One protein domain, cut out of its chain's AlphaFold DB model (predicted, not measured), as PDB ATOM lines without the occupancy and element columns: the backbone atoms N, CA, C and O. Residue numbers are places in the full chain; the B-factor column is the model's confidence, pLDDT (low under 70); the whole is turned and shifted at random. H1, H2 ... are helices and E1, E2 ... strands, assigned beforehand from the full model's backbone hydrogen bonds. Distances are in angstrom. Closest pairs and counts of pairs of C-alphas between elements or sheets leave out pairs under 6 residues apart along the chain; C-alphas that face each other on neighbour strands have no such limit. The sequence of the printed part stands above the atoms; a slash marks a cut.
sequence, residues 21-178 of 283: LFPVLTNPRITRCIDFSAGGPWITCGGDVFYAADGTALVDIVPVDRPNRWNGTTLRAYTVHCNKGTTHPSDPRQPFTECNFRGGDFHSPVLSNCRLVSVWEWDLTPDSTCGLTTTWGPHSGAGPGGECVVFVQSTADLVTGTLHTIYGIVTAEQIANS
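AT A GLANCE: This is residues 21 to 178 of the 283 residues of an uncharacterized protein of Serratia fonticola (UniProt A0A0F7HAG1). A long two-stranded ribbon, kinked partway, lies along one side of an elongated body: E1 runs on into E2, E3 runs on into E4, E2 pairs with E3 and E1 with E4, and E7 joins beside E3. Nearer the middle is the strongly twisted sheet E6-E5-E8, with H1 over one face and the hairpin E9-E10 packed on E8; long loops reach to both ends. The printed part has 158 residues, in the order E1 to E10, then H1; the sheets E2-E3-E7, E6-E5-E8, E1-E4 and E9-E10 are antiparallel. The class is mostly strand, with under half of the residues in named elements. The whole is compact, with a radius of gyration of the C-alphas of 16.1 A and spans of 51 by 28 by 25 A.

HOW THE PARTS SIT: E1, residues 21 to 26, runs on into E2, residues 29 to 34, at 43 degrees. E3, residues 48 to 52, forms a hairpin with E2; N 31 and O 50 are 2.8 A apart. E3 runs on into E4, residues 55 to 61, at 71 degrees, and E4 is antiparallel to E1, with N 24 and O 57 at 2.8 A. E5, residues 75 to 84, and E6, residues 97 to 102, form a hairpin with N 81 and O 100 at 2.9 A. E7, residues 135 to 139, is antiparallel to E3, with N 49 and O 139 at 2.9 A. E8, residues 148 to 153, is antiparallel to E5, with N 78 and O 150 at 2.9 A. The closest C-alphas of E1 and E8, Pro 23 and Phe 151, are 7.1 A apart. E9, residues 162 to 165, and E10, residues 168 to 171, form a hairpin, with N 163 and O 170 at 2.9 A. The closest C-alphas of E8 and E9, Val 152 and Thr 165, are 5.5 A apart. H1, residues 172 to 176, is on the sheet E6-E5-E8 at a height over the sheet of 5.6 A, only just over E5, where 3 of its 5 C-alphas fall. Its O i to N i+4 pair is within hydrogen-bond range. E5 and E7 are apart.

IN THESE COORDINATES: E1 begins at C-alpha 21 (-54.063, -5.731, -35.982). E4 is 18.0 A long and E8 16.5 A. E5, the longest strand, covers 28.0 A from (-45.900, 3.764, -38.491). H1, 6.2 A long, ends at C-alpha 176 (-46.668, 8.704, -18.702).

THE WHOLE: The C-alphas of Gly 39 and Trp 120 are the two farthest apart, 52.1 A. The printed part has no cut. The link E6 to E7, 32 residues, is long, as are E2 to E3, E4 to E5 and E5 to E6. Mean pLDDT of the printed part is 83.4; residues 36 to 44, 46, 87 to 92, 142 and 156 to 160 are under 70.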
ATOM      1  N   LEU A  21     -55.367  -5.265 -36.431       90.12
ATOM      2  CA  LEU A  21     -54.063  -5.731 -35.982       90.12
ATOM      3  C   LEU A  21     -53.137  -4.528 -35.792       90.12
ATOM      4  O   LEU A  21     -52.878  -3.783 -36.736       90.12
ATOM      5  N   PHE A  22     -52.613  -4.353 -34.582       91.31
ATOM      6  CA  PHE A  22     -51.736  -3.237 -34.240       91.31
ATOM      7  C   PHE A  22     -50.467  -3.726 -33.523       91.31
ATOM      8  O   PHE A  22     -50.540  -4.684 -32.747       91.31
ATOM      9  N   PRO A  23     -49.291  -3.113 -33.776       92.38
ATOM     10  CA  PRO A  23     -48.043  -3.568 -33.181       92.38
ATOM     11  C   PRO A  23     -47.974  -3.301 -31.678       92.38
ATOM     12  O   PRO A  23     -48.316  -2.224 -31.186       92.38
ATOM     13  N   VAL A  24     -47.438  -4.284 -30.959       91.06
ATOM     14  CA  VAL A  24     -47.052  -4.192 -29.552       91.06
ATOM     15  C   VAL A  24     -45.672  -4.805 -29.338       91.06
ATOM     16  O   VAL A  24     -45.323  -5.783 -29.990       91.06
ATOM     17  N   LEU A  25     -44.869  -4.247 -28.435       89.69
ATOM     18  CA  LEU A  25     -43.597  -4.821 -28.005       89.69
ATOM     19  C   LEU A  25     -43.833  -6.129 -27.255       89.69
ATOM     20  O   LEU A  25     -44.685  -6.207 -26.369       89.69
ATOM     21  N   THR A  26     -43.011  -7.129 -27.547       87.50
ATOM     22  CA  THR A  26     -42.952  -8.368 -26.772       87.50
ATOM     23  C   THR A  26     -41.832  -8.279 -25.742       87.50
ATOM     24  O   THR A  26     -40.678  -8.026 -26.096       87.50
ATOM     25  N   ASN A  27     -42.164  -8.511 -24.471       83.75
ATOM     26  CA  ASN A  27     -41.233  -8.515 -23.333       83.75
ATOM     27  C   ASN A  27     -40.340  -7.255 -23.215       83.75
ATOM     28  O   ASN A  27     -39.112  -7.386 -23.095       83.75
ATOM     29  N   PRO A  28     -40.912  -6.032 -23.254       87.62
ATOM     30  CA  PRO A  28     -40.138  -4.809 -23.069       87.62
ATOM     31  C   PRO A  28     -39.576  -4.733 -21.645       87.62
ATOM     32  O   PRO A  28     -40.299  -4.872 -20.658       87.62
ATOM     33  N   ARG A  29     -38.275  -4.478 -21.529       87.19
ATOM     34  CA  ARG A  29     -37.554  -4.474 -20.254       87.19
ATOM     35  C   ARG A  29     -36.419  -3.468 -20.240       87.19
ATOM     36  O   ARG A  29     -35.769  -3.219 -21.253       87.19
ATOM     37  N   ILE A  30     -36.150  -2.938 -19.062       85.88
ATOM     38  CA  ILE A  30     -34.887  -2.297 -18.737       85.88
ATOM     39  C   ILE A  30     -33.865  -3.420 -18.567       85.88
ATOM     40  O   ILE A  30     -34.083  -4.367 -17.817       85.88
ATOM     41  N   THR A  31     -32.755  -3.343 -19.292       86.06
ATOM     42  CA  THR A  31     -31.667  -4.332 -19.227       86.06
ATOM     43  C   THR A  31     -30.543  -3.890 -18.307       86.06
ATOM     44  O   THR A  31     -29.872  -4.728 -17.706       86.06
ATOM     45  N   ARG A  32     -30.326  -2.576 -18.193       83.50
ATOM     46  CA  ARG A  32     -29.275  -1.990 -17.364       83.50
ATOM     47  C   ARG A  32     -29.625  -0.552 -16.999       83.50
ATOM     48  O   ARG A  32     -30.108   0.188 -17.850       83.50
ATOM     49  N   CYS A  33     -29.297  -0.163 -15.772       80.62
ATOM     50  CA  CYS A  33     -29.294   1.223 -15.312       80.62
ATOM     51  C   CYS A  33     -27.887   1.592 -14.843       80.62
ATOM     52  O   CYS A  33     -27.234   0.787 -14.186       80.62
ATOM     53  N   ILE A  34     -27.400   2.773 -15.198       78.38
ATOM     54  CA  ILE A  34     -26.132   3.320 -14.716       78.38
ATOM     55  C   ILE A  34     -26.469   4.588 -13.949       78.38
ATOM     56  O   ILE A  34     -26.797   5.603 -14.550       78.38
ATOM     57  N   ASP A  35     -26.387   4.534 -12.624       70.62
ATOM     58  CA  ASP A  35     -26.590   5.713 -11.787       70.62
ATOM     59  C   ASP A  35     -25.267   6.466 -11.605       70.62
ATOM     60  O   ASP A  35     -24.268   5.917 -11.135       70.62
ATOM     61  N   PHE A  36     -25.253   7.749 -11.974       62.62
ATOM     62  CA  PHE A  36     -24.078   8.615 -11.810       62.62
ATOM     63  C   PHE A  36     -23.913   9.131 -10.370       62.62
ATOM     64  O   PHE A  36     -22.862   9.662 -10.013       62.62
ATOM     65  N   SER A  37     -24.930   8.948  -9.524       55.56
ATOM     66  CA  SER A  37     -24.937   9.340  -8.117       55.56
ATOM     67  C   SER A  37     -24.864   8.114  -7.198       55.56
ATOM     68  O   SER A  37     -25.878   7.537  -6.831       55.56
ATOM     69  N   ALA A  38     -23.631   7.785  -6.801       44.28
ATOM     70  CA  ALA A  38     -23.245   7.003  -5.622       44.28
ATOM     71  C   ALA A  38     -23.734   5.544  -5.514       44.28
ATOM     72  O   ALA A  38     -24.788   5.292  -4.951       44.28
ATOM     73  N   GLY A  39     -22.866   4.597  -5.904       44.75
ATOM     74  CA  GLY A  39     -22.471   3.386  -5.147       44.75
ATOM     75  C   GLY A  39     -23.524   2.423  -4.568       44.75
ATOM     76  O   GLY A  39     -23.143   1.470  -3.893       44.75
ATOM     77  N   GLY A  40     -24.812   2.661  -4.787       45.69
ATOM     78  CA  GLY A  40     -25.922   1.855  -4.306       45.69
ATOM     79  C   GLY A  40     -26.351   0.807  -5.332       45.69
ATOM     80  O   GLY A  40     -25.955   0.871  -6.498       45.69
ATOM     81  N   PRO A  41     -27.146  -0.189  -4.912       49.38
ATOM     82  CA  PRO A  41     -27.700  -1.164  -5.839       49.38
ATOM     83  C   PRO A  41     -28.589  -0.460  -6.876       49.38
ATOM     84  O   PRO A  41     -29.338   0.441  -6.522       49.38
ATOM     85  N   TRP A  42     -28.457  -0.910  -8.126       52.22
ATOM     86  CA  TRP A  42     -29.151  -0.679  -9.411       52.22
ATOM     87  C   TRP A  42     -30.584  -0.086  -9.486       52.22
ATOM     88  O   TRP A  42     -31.320  -0.441 -10.406       52.22
ATOM     89  N   ILE A  43     -31.039   0.756  -8.560       56.16
ATOM     90  CA  ILE A  43     -32.477   0.960  -8.343       56.16
ATOM     91  C   ILE A  43     -32.989   2.334  -8.819       56.16
ATOM     92  O   ILE A  43     -34.170   2.425  -9.151       56.16
ATOM     93  N   THR A  44     -32.171   3.397  -8.920       63.31
ATOM     94  CA  THR A  44     -32.720   4.736  -9.242       63.31
ATOM     95  C   THR A  44     -32.899   5.015 -10.734       63.31
ATOM     96  O   THR A  44     -33.695   5.885 -11.073       63.31
ATOM     97  N   CYS A  45     -32.209   4.291 -11.629       73.12
ATOM     98  CA  CYS A  45     -32.290   4.469 -13.093       73.12
ATOM     99  C   CYS A  45     -32.346   5.949 -13.531       73.12
ATOM    100  O   CYS A  45     -33.062   6.296 -14.465       73.12
ATOM    101  N   GLY A  46     -31.618   6.814 -12.817       67.38
ATOM    102  CA  GLY A  46     -31.651   8.267 -12.987       67.38
ATOM    103  C   GLY A  46     -30.498   8.793 -13.842       67.38
ATOM    104  O   GLY A  46     -30.504   9.957 -14.235       67.38
ATOM    105  N   GLY A  47     -29.497   7.947 -14.112       75.50
ATOM    106  CA  GLY A  47     -28.461   8.181 -15.120       75.50
ATOM    107  C   GLY A  47     -28.810   7.504 -16.445       75.50
ATOM    108  O   GLY A  47     -29.893   7.726 -16.958       75.50
ATOM    109  N   ASP A  48     -27.924   6.682 -17.007       84.62
ATOM    110  CA  ASP A  48     -28.176   6.027 -18.299       84.62
ATOM    111  C   ASP A  48     -29.009   4.751 -18.154       84.62
ATOM    112  O   ASP A  48     -28.618   3.811 -17.455       84.62
ATOM    113  N   VAL A  49     -30.108   4.667 -18.899       85.44
ATOM    114  CA  VAL A  49     -30.973   3.487 -18.941       85.44
ATOM    115  C   VAL A  49     -30.904   2.820 -20.311       85.44
ATOM    116  O   VAL A  49     -30.967   3.471 -21.352       85.44
ATOM    117  N   PHE A  50     -30.752   1.498 -20.303       89.88
ATOM    118  CA  PHE A  50     -30.685   0.655 -21.492       89.88
ATOM    119  C   PHE A  50     -31.896  -0.259 -21.528       89.88
ATOM    120  O   PHE A  50     -32.223  -0.911 -20.531       89.88
ATOM    121  N   TYR A  51     -32.502  -0.393 -22.697       91.31
ATOM    122  CA  TYR A  51     -33.748  -1.123 -22.863       91.31
ATOM    123  C   TYR A  51     -33.619  -2.217 -23.913       91.31
ATOM    124  O   TYR A  51     -32.785  -2.144 -24.820       91.31
ATOM    125  N   ALA A  52     -34.476  -3.225 -23.795       92.00
ATOM    126  CA  ALA A  52     -34.646  -4.244 -24.810       92.00
ATOM    127  C   ALA A  52     -36.099  -4.704 -24.925       92.00
ATOM    128  O   ALA A  52     -36.886  -4.587 -23.988       92.00
ATOM    129  N   ALA A  53     -36.425  -5.276 -26.076       92.88
ATOM    130  CA  ALA A  53     -37.633  -6.043 -26.328       92.88
ATOM    131  C   ALA A  53     -37.278  -7.216 -27.248       92.88
ATOM    132  O   ALA A  53     -36.336  -7.134 -28.034       92.88
ATOM    133  N   ASP A  54     -38.032  -8.307 -27.167       91.75
ATOM    134  CA  ASP A  54     -37.738  -9.512 -27.955       91.75
ATOM    135  C   ASP A  54     -38.218  -9.399 -29.408       91.75
ATOM    136  O   ASP A  54     -37.839 -10.201 -30.259       91.75
ATOM    137  N   GLY A  55     -39.066  -8.415 -29.699       92.62
ATOM    138  CA  GLY A  55     -39.830  -8.393 -30.931       92.62
ATOM    139  C   GLY A  55     -41.063  -7.501 -30.842       92.62
ATOM    140  O   GLY A  55     -41.290  -6.776 -29.866       92.62
ATOM    141  N   THR A  56     -41.844  -7.562 -31.911       92.12
ATOM    142  CA  THR A  56     -43.208  -7.054 -31.971       92.12
ATOM    143  C   THR A  56     -44.163  -8.223 -32.160       92.12
ATOM    144  O   THR A  56     -43.874  -9.138 -32.931       92.12
ATOM    145  N   ALA A  57     -45.326  -8.153 -31.531       89.88
ATOM    146  CA  ALA A  57     -46.491  -8.949 -31.885       89.88
ATOM    147  C   ALA A  57     -47.553  -8.031 -32.496       89.88
ATOM    148  O   ALA A  57     -47.590  -6.836 -32.204       89.88
ATOM    149  N   LEU A  58     -48.414  -8.591 -33.342       89.06
ATOM    150  CA  LEU A  58     -49.632  -7.920 -33.779       89.06
ATOM    151  C   LEU A  58     -50.786  -8.439 -32.928       89.06
ATOM    152  O   LEU A  58     -50.952  -9.651 -32.798       89.06
ATOM    153  N   VAL A  59     -51.554  -7.527 -32.344       84.62
ATOM    154  CA  VAL A  59     -52.716  -7.863 -31.515       84.62
ATOM    155  C   VAL A  59     -53.937  -7.102 -32.000       84.62
ATOM    156  O   VAL A  59     -53.809  -6.002 -32.537       84.62
ATOM    157  N   ASP A  60     -55.115  -7.687 -31.803       82.19
ATOM    158  CA  ASP A  60     -56.385  -7.031 -32.088       82.19
ATOM    159  C   ASP A  60     -56.628  -5.871 -31.119       82.19
ATOM    160  O   ASP A  60     -56.691  -6.051 -29.900       82.19
ATOM    161  N   ILE A  61     -56.791  -4.669 -31.672       82.81
ATOM    162  CA  ILE A  61     -57.110  -3.449 -30.929       82.81
ATOM    163  C   ILE A  61     -58.328  -2.797 -31.563       82.81
ATOM    164  O   ILE A  61     -58.393  -2.660 -32.779       82.81
ATOM    165  N   VAL A  62     -59.282  -2.356 -30.743       83.06
ATOM    166  CA  VAL A  62     -60.400  -1.522 -31.197       83.06
ATOM    167  C   VAL A  62     -59.933  -0.062 -31.234       83.06
ATOM    168  O   VAL A  62     -59.641   0.493 -30.169       83.06
ATOM    169  N   PRO A  63     -59.845   0.581 -32.414       85.69
ATOM    170  CA  PRO A  63     -59.458   1.983 -32.495       85.69
ATOM    171  C   PRO A  63     -60.491   2.892 -31.828       85.69
ATOM    172  O   PRO A  63     -61.693   2.754 -32.054       85.69
ATOM    173  N   VAL A  64     -60.016   3.859 -31.045       84.88
ATOM    174  CA  VAL A  64     -60.871   4.885 -30.417       84.88
ATOM    175  C   VAL A  64     -61.000   6.123 -31.312       84.88
ATOM    176  O   VAL A  64     -61.971   6.868 -31.210       84.88
ATOM    177  N   ASP A  65     -60.044   6.331 -32.217       84.06
ATOM    178  CA  ASP A  65     -60.012   7.458 -33.153       84.06
ATOM    179  C   ASP A  65     -59.468   7.017 -34.520       84.06
ATOM    180  O   ASP A  65     -58.958   5.905 -34.668       84.06
ATOM    181  N   ARG A  66     -59.569   7.874 -35.539       88.00
ATOM    182  CA  ARG A  66     -59.024   7.631 -36.883       88.00
ATOM    183  C   ARG A  66     -57.565   8.088 -36.996       88.00
ATOM    184  O   ARG A  66     -57.144   8.983 -36.259       88.00
ATOM    185  N   PRO A  67     -56.795   7.543 -37.955       90.88
ATOM    186  CA  PRO A  67     -55.486   8.087 -38.275       90.88
ATOM    187  C   PRO A  67     -55.590   9.551 -38.720       90.88
ATOM    188  O   PRO A  67     -56.605  10.019 -39.249       90.88
ATOM    189  N   ASN A  68     -54.509  10.295 -38.521       89.50
ATOM    190  CA  ASN A  68     -54.402  11.657 -39.004       89.50
ATOM    191  C   ASN A  68     -54.085  11.642 -40.506       89.50
ATOM    192  O   ASN A  68     -52.988  11.267 -40.924       89.50
ATOM    193  N   ARG A  69     -55.038  12.122 -41.312       90.69
ATOM    194  CA  ARG A  69     -54.941  12.176 -42.781       90.69
ATOM    195  C   ARG A  69     -53.761  12.984 -43.329       90.69
ATOM    196  O   ARG A  69     -53.447  12.873 -44.509       90.69
ATOM    197  N   TRP A  70     -53.181  13.859 -42.510       89.19
ATOM    198  CA  TRP A  70     -52.048  14.705 -42.885       89.19
ATOM    199  C   TRP A  70     -50.701  14.027 -42.627       89.19
ATOM    200  O   TRP A  70     -49.680  14.487 -43.133       89.19
ATOM    201  N   ASN A  71     -50.700  12.927 -41.874       87.94
ATOM    202  CA  ASN A  71     -49.527  12.094 -41.672       87.94
ATOM    203  C   ASN A  71     -49.442  11.020 -42.763       87.94
ATOM    204  O   ASN A  71     -50.436  10.654 -43.390       87.94
ATOM    205  N   GLY A  72     -48.237  10.495 -42.989       89.81
ATOM    206  CA  GLY A  72     -48.042   9.370 -43.905       89.81
ATOM    207  C   GLY A  72     -48.660   8.066 -43.383       89.81
ATOM    208  O   GLY A  72     -49.148   7.977 -42.257       89.81
ATOM    209  N   THR A  73     -48.595   7.013 -44.194       93.81
ATOM    210  CA  THR A  73     -49.063   5.668 -43.809       93.81
ATOM    211  C   THR A  73     -48.043   4.878 -42.990       93.81
ATOM    212  O   THR A  73     -48.378   3.862 -42.391       93.81
ATOM    213  N   THR A  74     -46.786   5.315 -42.954       93.75
ATOM    214  CA  THR A  74     -45.728   4.640 -42.196       93.75
ATOM    215  C   THR A  74     -45.948   4.817 -40.701       93.75
ATOM    216  O   THR A  74     -46.028   5.953 -40.235       93.75
ATOM    217  N   LEU A  75     -45.964   3.719 -39.948       93.62
ATOM    218  CA  LEU A  75     -45.900   3.764 -38.491       93.62
ATOM    219  C   LEU A  75     -44.446   3.881 -38.019       93.62
ATOM    220  O   LEU A  75     -43.519   3.368 -38.647       93.62
ATOM    221  N   ARG A  76     -44.247   4.566 -36.895       92.12
ATOM    222  CA  ARG A  76     -42.976   4.699 -36.182       92.12
ATOM    223  C   ARG A  76     -43.199   4.487 -34.695       92.12
ATOM    224  O   ARG A  76     -44.277   4.780 -34.179       92.12
ATOM    225  N   ALA A  77     -42.163   4.012 -34.020       91.69
ATOM    226  CA  ALA A  77     -42.118   4.022 -32.572       91.69
ATOM    227  C   ALA A  77     -41.571   5.369 -32.086       91.69
ATOM    228  O   ALA A  77     -40.605   5.898 -32.639       91.69
ATOM    229  N   TYR A  78     -42.203   5.901 -31.052       90.94
ATOM    230  CA  TYR A  78     -41.720   7.024 -30.265       90.94
ATOM    231  C   TYR A  78     -41.742   6.623 -28.803       90.94
ATOM    232  O   TYR A  78     -42.582   5.830 -28.384       90.94
ATOM    233  N   THR A  79     -40.855   7.218 -28.027       89.31
ATOM    234  CA  THR A  79     -40.843   7.065 -26.581       89.31
ATOM    235  C   THR A  79     -41.355   8.340 -25.933       89.31
ATOM    236  O   THR A  79     -41.001   9.448 -26.338       89.31
ATOM    237  N   VAL A  80     -42.224   8.192 -24.943       90.25
ATOM    238  CA  VAL A  80     -42.513   9.243 -23.971       90.25
ATOM    239  C   VAL A  80     -41.347   9.291 -23.013       90.25
ATOM    240  O   VAL A  80     -41.113   8.299 -22.342       90.25
ATOM    241  N   HIS A  81     -40.668  10.427 -22.969       88.38
ATOM    242  CA  HIS A  81     -39.534  10.682 -22.099       88.38
ATOM    243  C   HIS A  81     -39.898  11.774 -21.107       88.38
ATOM    244  O   HIS A  81     -40.337  12.845 -21.527       88.38
ATOM    245  N   CYS A  82     -39.726  11.519 -19.814       87.69
ATOM    246  CA  CYS A  82     -40.026  12.470 -18.744       87.69
ATOM    247  C   CYS A  82     -38.755  12.829 -17.988       87.69
ATOM    248  O   CYS A  82     -37.972  11.946 -17.670       87.69
ATOM    249  N   ASN A  83     -38.563  14.103 -17.640       84.56
ATOM    250  CA  ASN A  83     -37.392  14.519 -16.854       84.56
ATOM    251  C   ASN A  83     -37.609  14.376 -15.343       84.56
ATOM    252  O   ASN A  83     -36.647  14.306 -14.579       84.56
ATOM    253  N   LYS A  84     -38.869  14.367 -14.894       84.62
ATOM    254  CA  LYS A  84     -39.234  14.380 -13.474       84.62
ATOM    255  C   LYS A  84     -40.334  13.376 -13.176       84.62
ATOM    256  O   LYS A  84     -41.214  13.145 -14.002       84.62
ATOM    257  N   GLY A  85     -40.311  12.827 -11.968       82.12
ATOM    258  CA  GLY A  85     -41.330  11.919 -11.454       82.12
ATOM    259  C   GLY A  85     -40.761  10.993 -10.391       82.12
ATOM    260  O   GLY A  85     -39.752  11.302  -9.763       82.12
ATOM    261  N   THR A  86     -41.413   9.850 -10.199       75.31
ATOM    262  CA  THR A  86     -40.939   8.832  -9.253       75.31
ATOM    263  C   THR A  86     -39.652   8.202  -9.791       75.31
ATOM    264  O   THR A  86     -39.674   7.533 -10.821       75.31
ATOM    265  N   THR A  87     -38.530   8.444  -9.114       66.75
ATOM    266  CA  THR A  87     -37.201   7.960  -9.522       66.75
ATOM    267  C   THR A  87     -36.801   6.669  -8.824       66.75
ATOM    268  O   THR A  87     -36.073   5.868  -9.397       66.75
ATOM    269  N   HIS A  88     -37.308   6.428  -7.616       65.62
ATOM    270  CA  HIS A  88     -37.006   5.228  -6.846       65.62
ATOM    271  C   HIS A  88     -38.291   4.545  -6.347       65.62
ATOM    272  O   HIS A  88     -39.236   5.239  -5.968       65.62
ATOM    273  N   PRO A  89     -38.347   3.199  -6.264       60.47
ATOM    274  CA  PRO A  89     -39.503   2.475  -5.727       60.47
ATOM    275  C   PRO A  89     -39.887   2.878  -4.297       60.47
ATOM    276  O   PRO A  89     -41.054   2.785  -3.932       60.47
ATOM    277  N   SER A  90     -38.921   3.341  -3.493       62.81
ATOM    278  CA  SER A  90     -39.176   3.821  -2.126       62.81
ATOM    279  C   SER A  90     -39.555   5.302  -2.033       62.81
ATOM    280  O   SER A  90     -39.846   5.767  -0.930       62.81
ATOM    281  N   ASP A  91     -39.497   6.062  -3.131       65.31
ATOM    282  CA  ASP A  91     -39.889   7.470  -3.107       65.31
ATOM    283  C   ASP A  91     -41.417   7.585  -3.007       65.31
ATOM    284  O   ASP A  91     -42.150   6.768  -3.577       65.31
ATOM    285  N   PRO A  92     -41.943   8.625  -2.333       67.00
ATOM    286  CA  PRO A  92     -43.350   8.971  -2.458       67.00
ATOM    287  C   PRO A  92     -43.702   9.134  -3.937       67.00
ATOM    288  O   PRO A  92     -42.998   9.841  -4.660       67.00
ATOM    289  N   ARG A  93     -44.797   8.507  -4.388       70.69
ATOM    290  CA  ARG A  93     -45.222   8.608  -5.789       70.69
ATOM    291  C   ARG A  93     -45.430  10.068  -6.170       70.69
ATOM    292  O   ARG A  93     -46.318  10.740  -5.647       70.69
ATOM    293  N   GLN A  94     -44.643  10.515  -7.136       81.19
ATOM    294  CA  GLN A  94     -44.798  11.805  -7.787       81.19
ATOM    295  C   GLN A  94     -45.257  11.584  -9.228       81.19
ATOM    296  O   GLN A  94     -44.748  10.667  -9.889       81.19
ATOM    297  N   PRO A  95     -46.219  12.386  -9.720       85.25
ATOM    298  CA  PRO A  95     -46.619  12.332 -11.117       85.25
ATOM    299  C   PRO A  95     -45.419  12.636 -12.015       85.25
ATOM    300  O   PRO A  95     -44.575  13.474 -11.682       85.25
ATOM    301  N   PHE A  96     -45.356  11.963 -13.160       87.69
ATOM    302  CA  PHE A  96     -44.347  12.271 -14.164       87.69
ATOM    303  C   PHE A  96     -44.674  13.607 -14.829       87.69
ATOM    304  O   PHE A  96     -45.824  13.839 -15.210       87.69
ATOM    305  N   THR A  97     -43.676  14.480 -14.936       89.88
ATOM    306  CA  THR A  97     -43.797  15.840 -15.481       89.88
ATOM    307  C   THR A  97     -42.602  16.167 -16.369       89.88
ATOM    308  O   THR A  97     -41.600  15.444 -16.367       89.88
ATOM    309  N   GLU A  98     -42.714  17.253 -17.140       89.75
ATOM    310  CA  GLU A  98     -41.703  17.637 -18.136       89.75
ATOM    311  C   GLU A  98     -41.487  16.507 -19.149       89.75
ATOM    312  O   GLU A  98     -40.354  16.147 -19.483       89.75
ATOM    313  N   CYS A  99     -42.605  15.921 -19.587       89.19
ATOM    314  CA  CYS A  99     -42.619  14.817 -20.527       89.19
ATOM    315  C   CYS A  99     -42.729  15.306 -21.968       89.19
ATOM    316  O   CYS A  99     -43.507  16.209 -22.284       89.19
ATOM    317  N   ASN A 100     -42.008  14.656 -22.872       90.00
ATOM    318  CA  ASN A 100     -42.074  14.923 -24.297       90.00
ATOM    319  C   ASN A 100     -41.901  13.635 -25.108       90.00
ATOM    320  O   ASN A 100     -41.351  12.643 -24.643       90.00
ATOM    321  N   PHE A 101     -42.340  13.665 -26.360       89.19
ATOM    322  CA  PHE A 101     -42.106  12.564 -27.285       89.19
ATOM    323  C   PHE A 101     -40.691  12.654 -27.864       89.19
ATOM    324  O   PHE A 101     -40.236  13.729 -28.271       89.19
ATOM    325  N   ARG A 102     -39.984  11.527 -27.895       87.94
ATOM    326  CA  ARG A 102     -38.647  11.374 -28.467       87.94
ATOM    327  C   ARG A 102     -38.668  10.231 -29.473       87.94
ATOM    328  O   ARG A 102     -39.200   9.163 -29.198       87.94
ATOM    329  N   GLY A 103     -38.109  10.475 -30.652       83.44
ATOM    330  CA  GLY A 103     -37.850   9.438 -31.647       83.44
ATOM    331  C   GLY A 103     -36.351   9.205 -31.810       83.44
ATOM    332  O   GLY A 103     -35.536   9.930 -31.236       83.44
ATOM    333  N   GLY A 104     -36.001   8.235 -32.650       80.00
ATOM    334  CA  GLY A 104     -34.614   7.855 -32.924       80.00
ATOM    335  C   GLY A 104     -34.155   6.685 -32.059       80.00
ATOM    336  O   GLY A 104     -34.711   6.447 -30.989       80.00
ATOM    337  N   ASP A 105     -33.145   5.974 -32.547       76.56
ATOM    338  CA  ASP A 105     -32.566   4.752 -31.967       76.56
ATOM    339  C   ASP A 105     -32.040   4.921 -30.532       76.56
ATOM    340  O   ASP A 105     -31.977   3.960 -29.770       76.56
ATOM    341  N   PHE A 106     -31.712   6.151 -30.140       85.12
ATOM    342  CA  PHE A 106     -31.296   6.470 -28.779       85.12
ATOM    343  C   PHE A 106     -32.453   6.433 -27.768       85.12
ATOM    344  O   PHE A 106     -32.269   5.927 -26.673       85.12
ATOM    345  N   HIS A 107     -33.647   6.929 -28.115       85.81
ATOM    346  CA  HIS A 107     -34.783   6.992 -27.177       85.81
ATOM    347  C   HIS A 107     -35.841   5.922 -27.433       85.81
ATOM    348  O   HIS A 107     -36.613   5.599 -26.540       85.81
ATOM    349  N   SER A 108     -35.916   5.386 -28.648       89.88
ATOM    350  CA  SER A 108     -36.988   4.499 -29.096       89.88
ATOM    351  C   SER A 108     -36.434   3.406 -30.006       89.88
ATOM    352  O   SER A 108     -35.483   3.661 -30.746       89.88
ATOM    353  N   PRO A 109     -37.031   2.206 -30.022       92.06
ATOM    354  CA  PRO A 109     -36.667   1.213 -31.019       92.06
ATOM    355  C   PRO A 109     -37.026   1.701 -32.428       92.06
ATOM    356  O   PRO A 109     -38.016   2.397 -32.636       92.06
ATOM    357  N   VAL A 110     -36.255   1.305 -33.436       91.94
ATOM    358  CA  VAL A 110     -36.568   1.599 -34.835       91.94
ATOM    359  C   VAL A 110     -37.542   0.551 -35.356       91.94
ATOM    360  O   VAL A 110     -37.211  -0.631 -35.430       91.94
ATOM    361  N   LEU A 111     -38.736   1.002 -35.739       92.88
ATOM    362  CA  LEU A 111     -39.756   0.177 -36.380       92.88
ATOM    363  C   LEU A 111     -39.510   0.089 -37.893       92.88
ATOM    364  O   LEU A 111     -39.224   1.091 -38.552       92.88
ATOM    365  N   SER A 112     -39.667  -1.104 -38.453       92.94
ATOM    366  CA  SER A 112     -39.453  -1.413 -39.865       92.94
ATOM    367  C   SER A 112     -40.660  -2.145 -40.449       92.94
ATOM    368  O   SER A 112     -41.364  -2.862 -39.744       92.94
ATOM    369  N   ASN A 113     -40.912  -1.943 -41.746       93.81
ATOM    370  CA  ASN A 113     -41.990  -2.603 -42.488       93.81
ATOM    371  C   ASN A 113     -43.361  -2.594 -41.768       93.81
ATOM    372  O   ASN A 113     -44.009  -3.628 -41.619       93.81
ATOM    373  N   CYS A 114     -43.774  -1.422 -41.277       95.75
ATOM    374  CA  CYS A 114     -45.056  -1.238 -40.603       95.75
ATOM    375  C   CYS A 114     -45.809  -0.078 -41.251       95.75
ATOM    376  O   CYS A 114     -45.429   1.091 -41.093       95.75
ATOM    377  N   ARG A 115     -46.822  -0.394 -42.058       96.19
ATOM    378  CA  ARG A 115     -47.536   0.593 -42.872       96.19
ATOM    379  C   ARG A 115     -49.028   0.337 -42.859       96.19
ATOM    380  O   ARG A 115     -49.462  -0.785 -43.102       96.19
ATOM    381  N   LEU A 116     -49.781   1.411 -42.671       95.50
ATOM    382  CA  LEU A 116     -51.222   1.434 -42.859       95.50
ATOM    383  C   LEU A 116     -51.578   1.268 -44.345       95.50
ATOM    384  O   LEU A 116     -50.848   1.748 -45.218       95.50
ATOM    385  N   VAL A 117     -52.718   0.643 -44.632       95.06
ATOM    386  CA  VAL A 117     -53.304   0.558 -45.982       95.06
ATOM    387  C   VAL A 117     -53.633   1.954 -46.510       95.06
ATOM    388  O   VAL A 117     -53.447   2.241 -47.694       95.06
ATOM    389  N   SER A 118     -54.102   2.844 -45.633       94.12
ATOM    390  CA  SER A 118     -54.461   4.215 -45.978       94.12
ATOM    391  C   SER A 118     -54.195   5.180 -44.820       94.12
ATOM    392  O   SER A 118     -53.891   4.775 -43.705       94.12
ATOM    393  N   VAL A 119     -54.318   6.483 -45.074       92.62
ATOM    394  CA  VAL A 119     -54.252   7.521 -44.026       92.62
ATOM    395  C   VAL A 119     -55.594   7.731 -43.306       92.62
ATOM    396  O   VAL A 119     -55.743   8.692 -42.555       92.62
ATOM    397  N   TRP A 120     -56.588   6.879 -43.573       91.38
ATOM    398  CA  TRP A 120     -57.960   7.002 -43.068       91.38
ATOM    399  C   TRP A 120     -58.365   5.879 -42.116       91.38
ATOM    400  O   TRP A 120     -59.327   6.044 -41.366       91.38
ATOM    401  N   GLU A 121     -57.638   4.765 -42.147       91.56
ATOM    402  CA  GLU A 121     -57.924   3.538 -41.408       91.56
ATOM    403  C   GLU A 121     -56.640   3.001 -40.770       91.56
ATOM    404  O   GLU A 121     -55.544   3.203 -41.298       91.56
ATOM    405  N   TRP A 122     -56.773   2.354 -39.611       92.19
ATOM    406  CA  TRP A 122     -55.636   1.801 -38.865       92.19
ATOM    407  C   TRP A 122     -55.199   0.416 -39.357       92.19
ATOM    408  O   TRP A 122     -54.223  -0.125 -38.841       92.19
ATOM    409  N   ASP A 123     -55.881  -0.142 -40.356       94.12
ATOM    410  CA  ASP A 123     -55.533  -1.417 -40.965       94.12
ATOM    411  C   ASP A 123     -54.115  -1.400 -41.533       94.12
ATOM    412  O   ASP A 123     -53.740  -0.520 -42.314       94.12
ATOM    413  N   LEU A 124     -53.325  -2.401 -41.152       94.81
ATOM    414  CA  LEU A 124     -51.998  -2.627 -41.703       94.81
ATOM    415  C   LEU A 124     -52.086  -3.249 -43.099       94.81
ATOM    416  O   LEU A 124     -52.989  -4.017 -43.421       94.81
ATOM    417  N   THR A 125     -51.104  -2.930 -43.933       95.50
ATOM    418  CA  THR A 125     -50.908  -3.607 -45.220       95.50
ATOM    419  C   THR A 125     -50.656  -5.109 -45.011       95.50
ATOM    420  O   THR A 125     -50.012  -5.473 -44.025       95.50
ATOM    421  N   PRO A 126     -51.116  -5.999 -45.915       92.00
ATOM    422  CA  PRO A 126     -50.988  -7.451 -45.730       92.00
ATOM    423  C   PRO A 126     -49.548  -7.968 -45.591       92.00
ATOM    424  O   PRO A 126     -49.333  -9.053 -45.059       92.00
ATOM    425  N   ASP A 127     -48.566  -7.217 -46.089       93.69
ATOM    426  CA  ASP A 127     -47.135  -7.512 -46.016       93.69
ATOM    427  C   ASP A 127     -46.428  -6.836 -44.828       93.69
ATOM    428  O   ASP A 127     -45.218  -7.011 -44.659       93.69
ATOM    429  N   SER A 128     -47.149  -6.085 -43.986       93.75
ATOM    430  CA  SER A 128     -46.580  -5.473 -42.783       93.75
ATOM    431  C   SER A 128     -46.184  -6.534 -41.763       93.75
ATOM    432  O   SER A 128     -47.020  -7.245 -41.214       93.75
ATOM    433  N   THR A 129     -44.890  -6.593 -41.463       91.44
ATOM    434  CA  THR A 129     -44.336  -7.446 -40.401       91.44
ATOM    435  C   THR A 129     -44.087  -6.677 -39.110       91.44
ATOM    436  O   THR A 129     -43.968  -7.284 -38.051       91.44
ATOM    437  N   CYS A 130     -43.993  -5.346 -39.196       94.50
ATOM    438  CA  CYS A 130     -43.746  -4.437 -38.079       94.50
ATOM    439  C   CYS A 130     -42.520  -4.779 -37.215       94.50
ATOM    440  O   CYS A 130     -42.509  -4.463 -36.033       94.50
ATOM    441  N   GLY A 131     -41.472  -5.377 -37.792       94.12
ATOM    442  CA  GLY A 131     -40.265  -5.746 -37.044       94.12
ATOM    443  C   GLY A 131     -39.543  -4.539 -36.436       94.12
ATOM    444  O   GLY A 131     -39.575  -3.445 -37.003       94.12
ATOM    445  N   LEU A 132     -38.842  -4.735 -35.315       93.56
ATOM    446  CA  LEU A 132     -38.106  -3.671 -34.622       93.56
ATOM    447  C   LEU A 132     -36.630  -3.999 -34.369       93.56
ATOM    448  O   LEU A 132     -36.245  -5.165 -34.283       93.56
ATOM    449  N   THR A 133     -35.824  -2.962 -34.123       94.00
ATOM    450  CA  THR A 133     -34.552  -3.119 -33.401       94.00
ATOM    451  C   THR A 133     -34.818  -3.506 -31.949       94.00
ATOM    452  O   THR A 133     -35.565  -2.825 -31.254       94.00
ATOM    453  N   THR A 134     -34.171  -4.558 -31.463       92.94
ATOM    454  CA  THR A 134     -34.475  -5.163 -30.156       92.94
ATOM    455  C   THR A 134     -33.890  -4.425 -28.956       92.94
ATOM    456  O   THR A 134     -34.188  -4.791 -27.825       92.94
ATOM    457  N   THR A 135     -33.076  -3.392 -29.167       93.38
ATOM    458  CA  THR A 135     -32.437  -2.610 -28.100       93.38
ATOM    459  C   THR A 135     -32.432  -1.126 -28.433       93.38
ATOM    460  O   THR A 135     -32.291  -0.768 -29.603       93.38
ATOM    461  N   TRP A 136     -32.526  -0.280 -27.410       92.81
ATOM    462  CA  TRP A 136     -32.364   1.173 -27.511       92.81
ATOM    463  C   TRP A 136     -31.791   1.743 -26.204       92.81
ATOM    464  O   TRP A 136     -31.697   1.042 -25.189       92.81
ATOM    465  N   GLY A 137     -31.371   3.006 -26.240       89.81
ATOM    466  CA  GLY A 137     -30.565   3.642 -25.196       89.81
ATOM    467  C   GLY A 137     -29.064   3.675 -25.533       89.81
ATOM    468  O   GLY A 137     -28.663   3.253 -26.622       89.81
ATOM    469  N   PRO A 138     -28.206   4.146 -24.609       88.75
ATOM    470  CA  PRO A 138     -28.565   4.702 -23.301       88.75
ATOM    471  C   PRO A 138     -29.332   6.008 -23.429       88.75
ATOM    472  O   PRO A 138     -29.113   6.711 -24.394       88.75
ATOM    473  N   HIS A 139     -30.152   6.378 -22.457       81.94
ATOM    474  CA  HIS A 139     -30.500   7.782 -22.236       81.94
ATOM    475  C   HIS A 139     -30.890   8.002 -20.779       81.94
ATOM    476  O   HIS A 139     -31.238   7.048 -20.081       81.94
ATOM    477  N   SER A 140     -30.824   9.252 -20.328       80.56
ATOM    478  CA  SER A 140     -31.308   9.648 -19.008       80.56
ATOM    479  C   SER A 140     -32.782   9.997 -19.026       80.56
ATOM    480  O   SER A 140     -33.328  10.246 -20.099       80.56
ATOM    481  N   GLY A 141     -33.404  10.046 -17.848       74.31
ATOM    482  CA  GLY A 141     -34.795  10.439 -17.647       74.31
ATOM    483  C   GLY A 141     -35.260  10.195 -16.217       74.31
ATOM    484  O   GLY A 141     -34.467   9.888 -15.326       74.31
ATOM    485  N   ALA A 142     -36.559  10.357 -15.997       63.97
ATOM    486  CA  ALA A 142     -37.224   9.906 -14.789       63.97
ATOM    487  C   ALA A 142     -37.061   8.383 -14.668       63.97
ATOM    488  O   ALA A 142     -36.937   7.684 -15.674       63.97
ATOM    489  N   GLY A 143     -37.065   7.877 -13.432       71.94
ATOM    490  CA  GLY A 143     -36.889   6.452 -13.153       71.94
ATOM    491  C   GLY A 143     -37.994   5.567 -13.755       71.94
ATOM    492  O   GLY A 143     -38.817   6.012 -14.566       71.94
ATOM    493  N   PRO A 144     -38.045   4.278 -13.379       73.88
ATOM    494  CA  PRO A 144     -38.923   3.311 -14.023       73.88
ATOM    495  C   PRO A 144     -40.381   3.769 -14.154       73.88
ATOM    496  O   PRO A 144     -40.994   4.266 -13.211       73.88
ATOM    497  N   GLY A 145     -40.946   3.584 -15.348       74.56
ATOM    498  CA  GLY A 145     -42.309   4.002 -15.674       74.56
ATOM    499  C   GLY A 145     -42.453   5.439 -16.189       74.56
ATOM    500  O   GLY A 145     -43.539   5.757 -16.675       74.56
ATOM    501  N   GLY A 146     -41.400   6.265 -16.139       78.81
ATOM    502  CA  GLY A 146     -41.344   7.571 -16.814       78.81
ATOM    503  C   GLY A 146     -41.073   7.478 -18.318       78.81
ATOM    504  O   GLY A 146     -41.271   8.451 -19.039       78.81
ATOM    505  N   GLU A 147     -40.673   6.293 -18.778       85.44
ATOM    506  CA  GLU A 147     -40.349   5.991 -20.168       85.44
ATOM    507  C   GLU A 147     -41.317   4.956 -20.731       85.44
ATOM    508  O   GLU A 147     -41.580   3.931 -20.089       85.44
ATOM    509  N   CYS A 148     -41.852   5.196 -21.929       87.44
ATOM    510  CA  CYS A 148     -42.677   4.191 -22.593       87.44
ATOM    511  C   CYS A 148     -42.799   4.345 -24.102       87.44
ATOM    512  O   CYS A 148     -42.807   5.456 -24.622       87.44
ATOM    513  N   VAL A 149     -42.952   3.219 -24.798       91.31
ATOM    514  CA  VAL A 149     -42.990   3.162 -26.262       91.31
ATOM    515  C   VAL A 149     -44.429   3.215 -26.773       91.31
ATOM    516  O   VAL A 149     -45.299   2.476 -26.309       91.31
ATOM    517  N   VAL A 150     -44.663   4.080 -27.756       91.81
ATOM    518  CA  VAL A 150     -45.929   4.273 -28.469       91.81
ATOM    519  C   VAL A 150     -45.679   4.098 -29.963       91.81
ATOM    520  O   VAL A 150     -44.711   4.638 -30.501       91.81
ATOM    521  N   PHE A 151     -46.574   3.397 -30.654       91.81
ATOM    522  CA  PHE A 151     -46.575   3.322 -32.114       91.81
ATOM    523  C   PHE A 151     -47.584   4.319 -32.687       91.81
ATOM    524  O   PHE A 151     -48.754   4.308 -32.312       91.81
ATOM    525  N   VAL A 152     -47.139   5.187 -33.593       90.38
ATOM    526  CA  VAL A 152     -47.978   6.216 -34.234       90.38
ATOM    527  C   VAL A 152     -47.617   6.378 -35.703       90.38
ATOM    528  O   VAL A 152     -46.538   5.968 -36.131       90.38
ATOM    529  N   GLN A 153     -48.492   7.007 -36.490       90.06
ATOM    530  CA  GLN A 153     -48.111   7.451 -37.830       90.06
ATOM    531  C   GLN A 153     -46.916   8.402 -37.747       90.06
ATOM    532  O   GLN A 153     -46.866   9.280 -36.890       90.06
ATOM    533  N   SER A 154     -45.966   8.243 -38.663       82.06
ATOM    534  CA  SER A 154     -44.827   9.141 -38.811       82.06
ATOM    535  C   SER A 154     -45.328  10.571 -38.999       82.06
ATOM    536  O   SER A 154     -45.921  10.886 -40.034       82.06
ATOM    537  N   THR A 155     -45.053  11.437 -38.027       70.69
ATOM    538  CA  THR A 155     -45.385  12.862 -38.093       70.69
ATOM    539  C   THR A 155     -44.144  13.662 -38.491       70.69
ATOM    540  O   THR A 155     -43.020  13.314 -38.122       70.69
ATOM    541  N   ALA A 156     -44.328  14.728 -39.273       55.22
ATOM    542  CA  ALA A 156     -43.301  15.765 -39.413       55.22
ATOM    543  C   ALA A 156     -43.223  16.629 -38.137       55.22
ATOM    544  O   ALA A 156     -42.160  17.140 -37.792       55.22
ATOM    545  N   ASP A 157     -44.338  16.721 -37.406       51.12
ATOM    546  CA  ASP A 157     -44.481  17.508 -36.191       51.12
ATOM    547  C   ASP A 157     -44.356  16.632 -34.941       51.12
ATOM    548  O   ASP A 157     -45.312  16.005 -34.488       51.12
ATOM    549  N   LEU A 158     -43.165  16.625 -34.343       61.22
ATOM    550  CA  LEU A 158     -43.013  16.401 -32.898       61.22
ATOM    551  C   LEU A 158     -43.195  17.706 -32.095       61.22
ATOM    552  O   LEU A 158     -43.048  17.720 -30.875       61.22
ATOM    553  N   VAL A 159     -43.489  18.815 -32.780       50.53
ATOM    554  CA  VAL A 159     -43.451  20.175 -32.227       50.53
ATOM    555  C   VAL A 159     -44.666  20.480 -31.339       50.53
ATOM    556  O   VAL A 159     -44.589  21.341 -30.470       50.53
ATOM    557  N   THR A 160     -45.786  19.770 -31.507       58.75
ATOM    558  CA  THR A 160     -47.086  20.154 -30.922       58.75
ATOM    559  C   THR A 160     -47.368  19.602 -29.522       58.75
ATOM    560  O   THR A 160     -48.434  19.867 -28.976       58.75
ATOM    561  N   GLY A 161     -46.451  18.838 -28.914       74.06
ATOM    562  CA  GLY A 161     -46.630  18.284 -27.558       74.06
ATOM    563  C   GLY A 161     -47.729  17.213 -27.421       74.06
ATOM    564  O   GLY A 161     -47.906  16.647 -26.342       74.06
ATOM    565  N   THR A 162     -48.437  16.901 -28.509       85.69
ATOM    566  CA  THR A 162     -49.478  15.870 -28.613       85.69
ATOM    567  C   THR A 162     -49.171  14.897 -29.747       85.69
ATOM    568  O   THR A 162     -48.558  15.271 -30.747       85.69
ATOM    569  N   LEU A 163     -49.630  13.652 -29.611       85.50
ATOM    570  CA  LEU A 163     -49.611  12.645 -30.672       85.50
ATOM    571  C   LEU A 163     -51.019  12.131 -30.960       85.50
ATOM    572  O   LEU A 163     -51.810  11.906 -30.046       85.50
ATOM    573  N   HIS A 164     -51.298  11.901 -32.243       86.81
ATOM    574  CA  HIS A 164     -52.461  11.139 -32.691       86.81
ATOM    575  C   HIS A 164     -52.119   9.647 -32.644       86.81
ATOM    576  O   HIS A 164     -51.247   9.184 -33.384       86.81
ATOM    577  N   THR A 165     -52.799   8.906 -31.774       88.44
ATOM    578  CA  THR A 165     -52.602   7.466 -31.570       88.44
ATOM    579  C   THR A 165     -53.859   6.690 -31.960       88.44
ATOM    580  O   THR A 165     -54.924   7.278 -32.149       88.44
ATOM    581  N   ILE A 166     -53.767   5.358 -32.008       88.00
ATOM    582  CA  ILE A 166     -54.937   4.476 -32.165       88.00
ATOM    583  C   ILE A 166     -55.964   4.636 -31.023       88.00
ATOM    584  O   ILE A 166     -57.140   4.308 -31.180       88.00
ATOM    585  N   TYR A 167     -55.542   5.210 -29.893       86.38
ATOM    586  CA  TYR A 167     -56.370   5.497 -28.722       86.38
ATOM    587  C   TYR A 167     -56.848   6.958 -28.647       86.38
ATOM    588  O   TYR A 167     -57.418   7.358 -27.633       86.38
ATOM    589  N   GLY A 168     -56.606   7.763 -29.688       86.75
ATOM    590  CA  GLY A 168     -56.940   9.189 -29.736       86.75
ATOM    591  C   GLY A 168     -55.743  10.123 -29.552       86.75
ATOM    592  O   GLY A 168     -54.579   9.710 -29.594       86.75
ATOM    593  N   ILE A 169     -56.039  11.414 -29.394       87.75
ATOM    594  CA  ILE A 169     -55.043  12.481 -29.240       87.75
ATOM    595  C   ILE A 169     -54.627  12.591 -27.772       87.75
ATOM    596  O   ILE A 169     -55.463  12.844 -26.907       87.75
ATOM    597  N   VAL A 170     -53.331  12.442 -27.504       88.50
ATOM    598  CA  VAL A 170     -52.777  12.386 -26.141       88.50
ATOM    599  C   VAL A 170     -51.490  13.201 -26.012       88.50
ATOM    600  O   VAL A 170     -50.717  13.317 -26.966       88.50
ATOM    601  N   THR A 171     -51.238  13.766 -24.829       90.50
ATOM    602  CA  THR A 171     -49.951  14.392 -24.473       90.50
ATOM    603  C   THR A 171     -48.986  13.374 -23.867       90.50
ATOM    604  O   THR A 171     -49.395  12.334 -23.347       90.50
ATOM    605  N   ALA A 172     -47.689  13.687 -23.876       89.69
ATOM    606  CA  ALA A 172     -46.671  12.834 -23.262       89.69
ATOM    607  C   ALA A 172     -46.921  12.616 -21.753       89.69
ATOM    608  O   ALA A 172     -46.827  11.491 -21.270       89.69
ATOM    609  N   GLU A 173     -47.322  13.658 -21.015       89.31
ATOM    610  CA  GLU A 173     -47.626  13.552 -19.578       89.31
ATOM    611  C   GLU A 173     -48.873  12.702 -19.296       89.31
ATOM    612  O   GLU A 173     -48.885  11.927 -18.335       89.31
ATOM    613  N   GLN A 174     -49.912  12.798 -20.137       89.06
ATOM    614  CA  GLN A 174     -51.095  11.938 -20.022       89.06
ATOM    615  C   GLN A 174     -50.710  10.467 -20.176       89.06
ATOM    616  O   GLN A 174     -51.115   9.640 -19.360       89.06
ATOM    617  N   ILE A 175     -49.889  10.150 -21.180       88.19
ATOM    618  CA  ILE A 175     -49.414   8.787 -21.406       88.19
ATOM    619  C   ILE A 175     -48.566   8.301 -20.224       88.19
ATOM    620  O   ILE A 175     -48.866   7.246 -19.661       88.19
ATOM    621  N   ALA A 176     -47.567   9.080 -19.794       86.75
ATOM    622  CA  ALA A 176     -46.668   8.704 -18.702       86.75
ATOM    623  C   ALA A 176     -47.418   8.367 -17.402       86.75
ATOM    624  O   ALA A 176     -47.029   7.457 -16.673       86.75
ATOM    625  N   ASN A 177     -48.535   9.040 -17.124       84.31
ATOM    626  CA  ASN A 177     -49.315   8.837 -15.901       84.31
ATOM    627  C   ASN A 177     -50.501   7.859 -16.057       84.31
ATOM    628  O   ASN A 177     -51.212   7.604 -15.083       84.31
ATOM    629  N   SER A 178     -50.703   7.271 -17.244       79.81
ATOM    630  CA  SER A 178     -51.817   6.349 -17.557       79.81
ATOM    631  C   SER A 178     -51.526   4.861 -17.307       79.81
ATOM    632  O   SER A 178     -52.347   3.999 -17.622       79.81
TER     633      SER A 178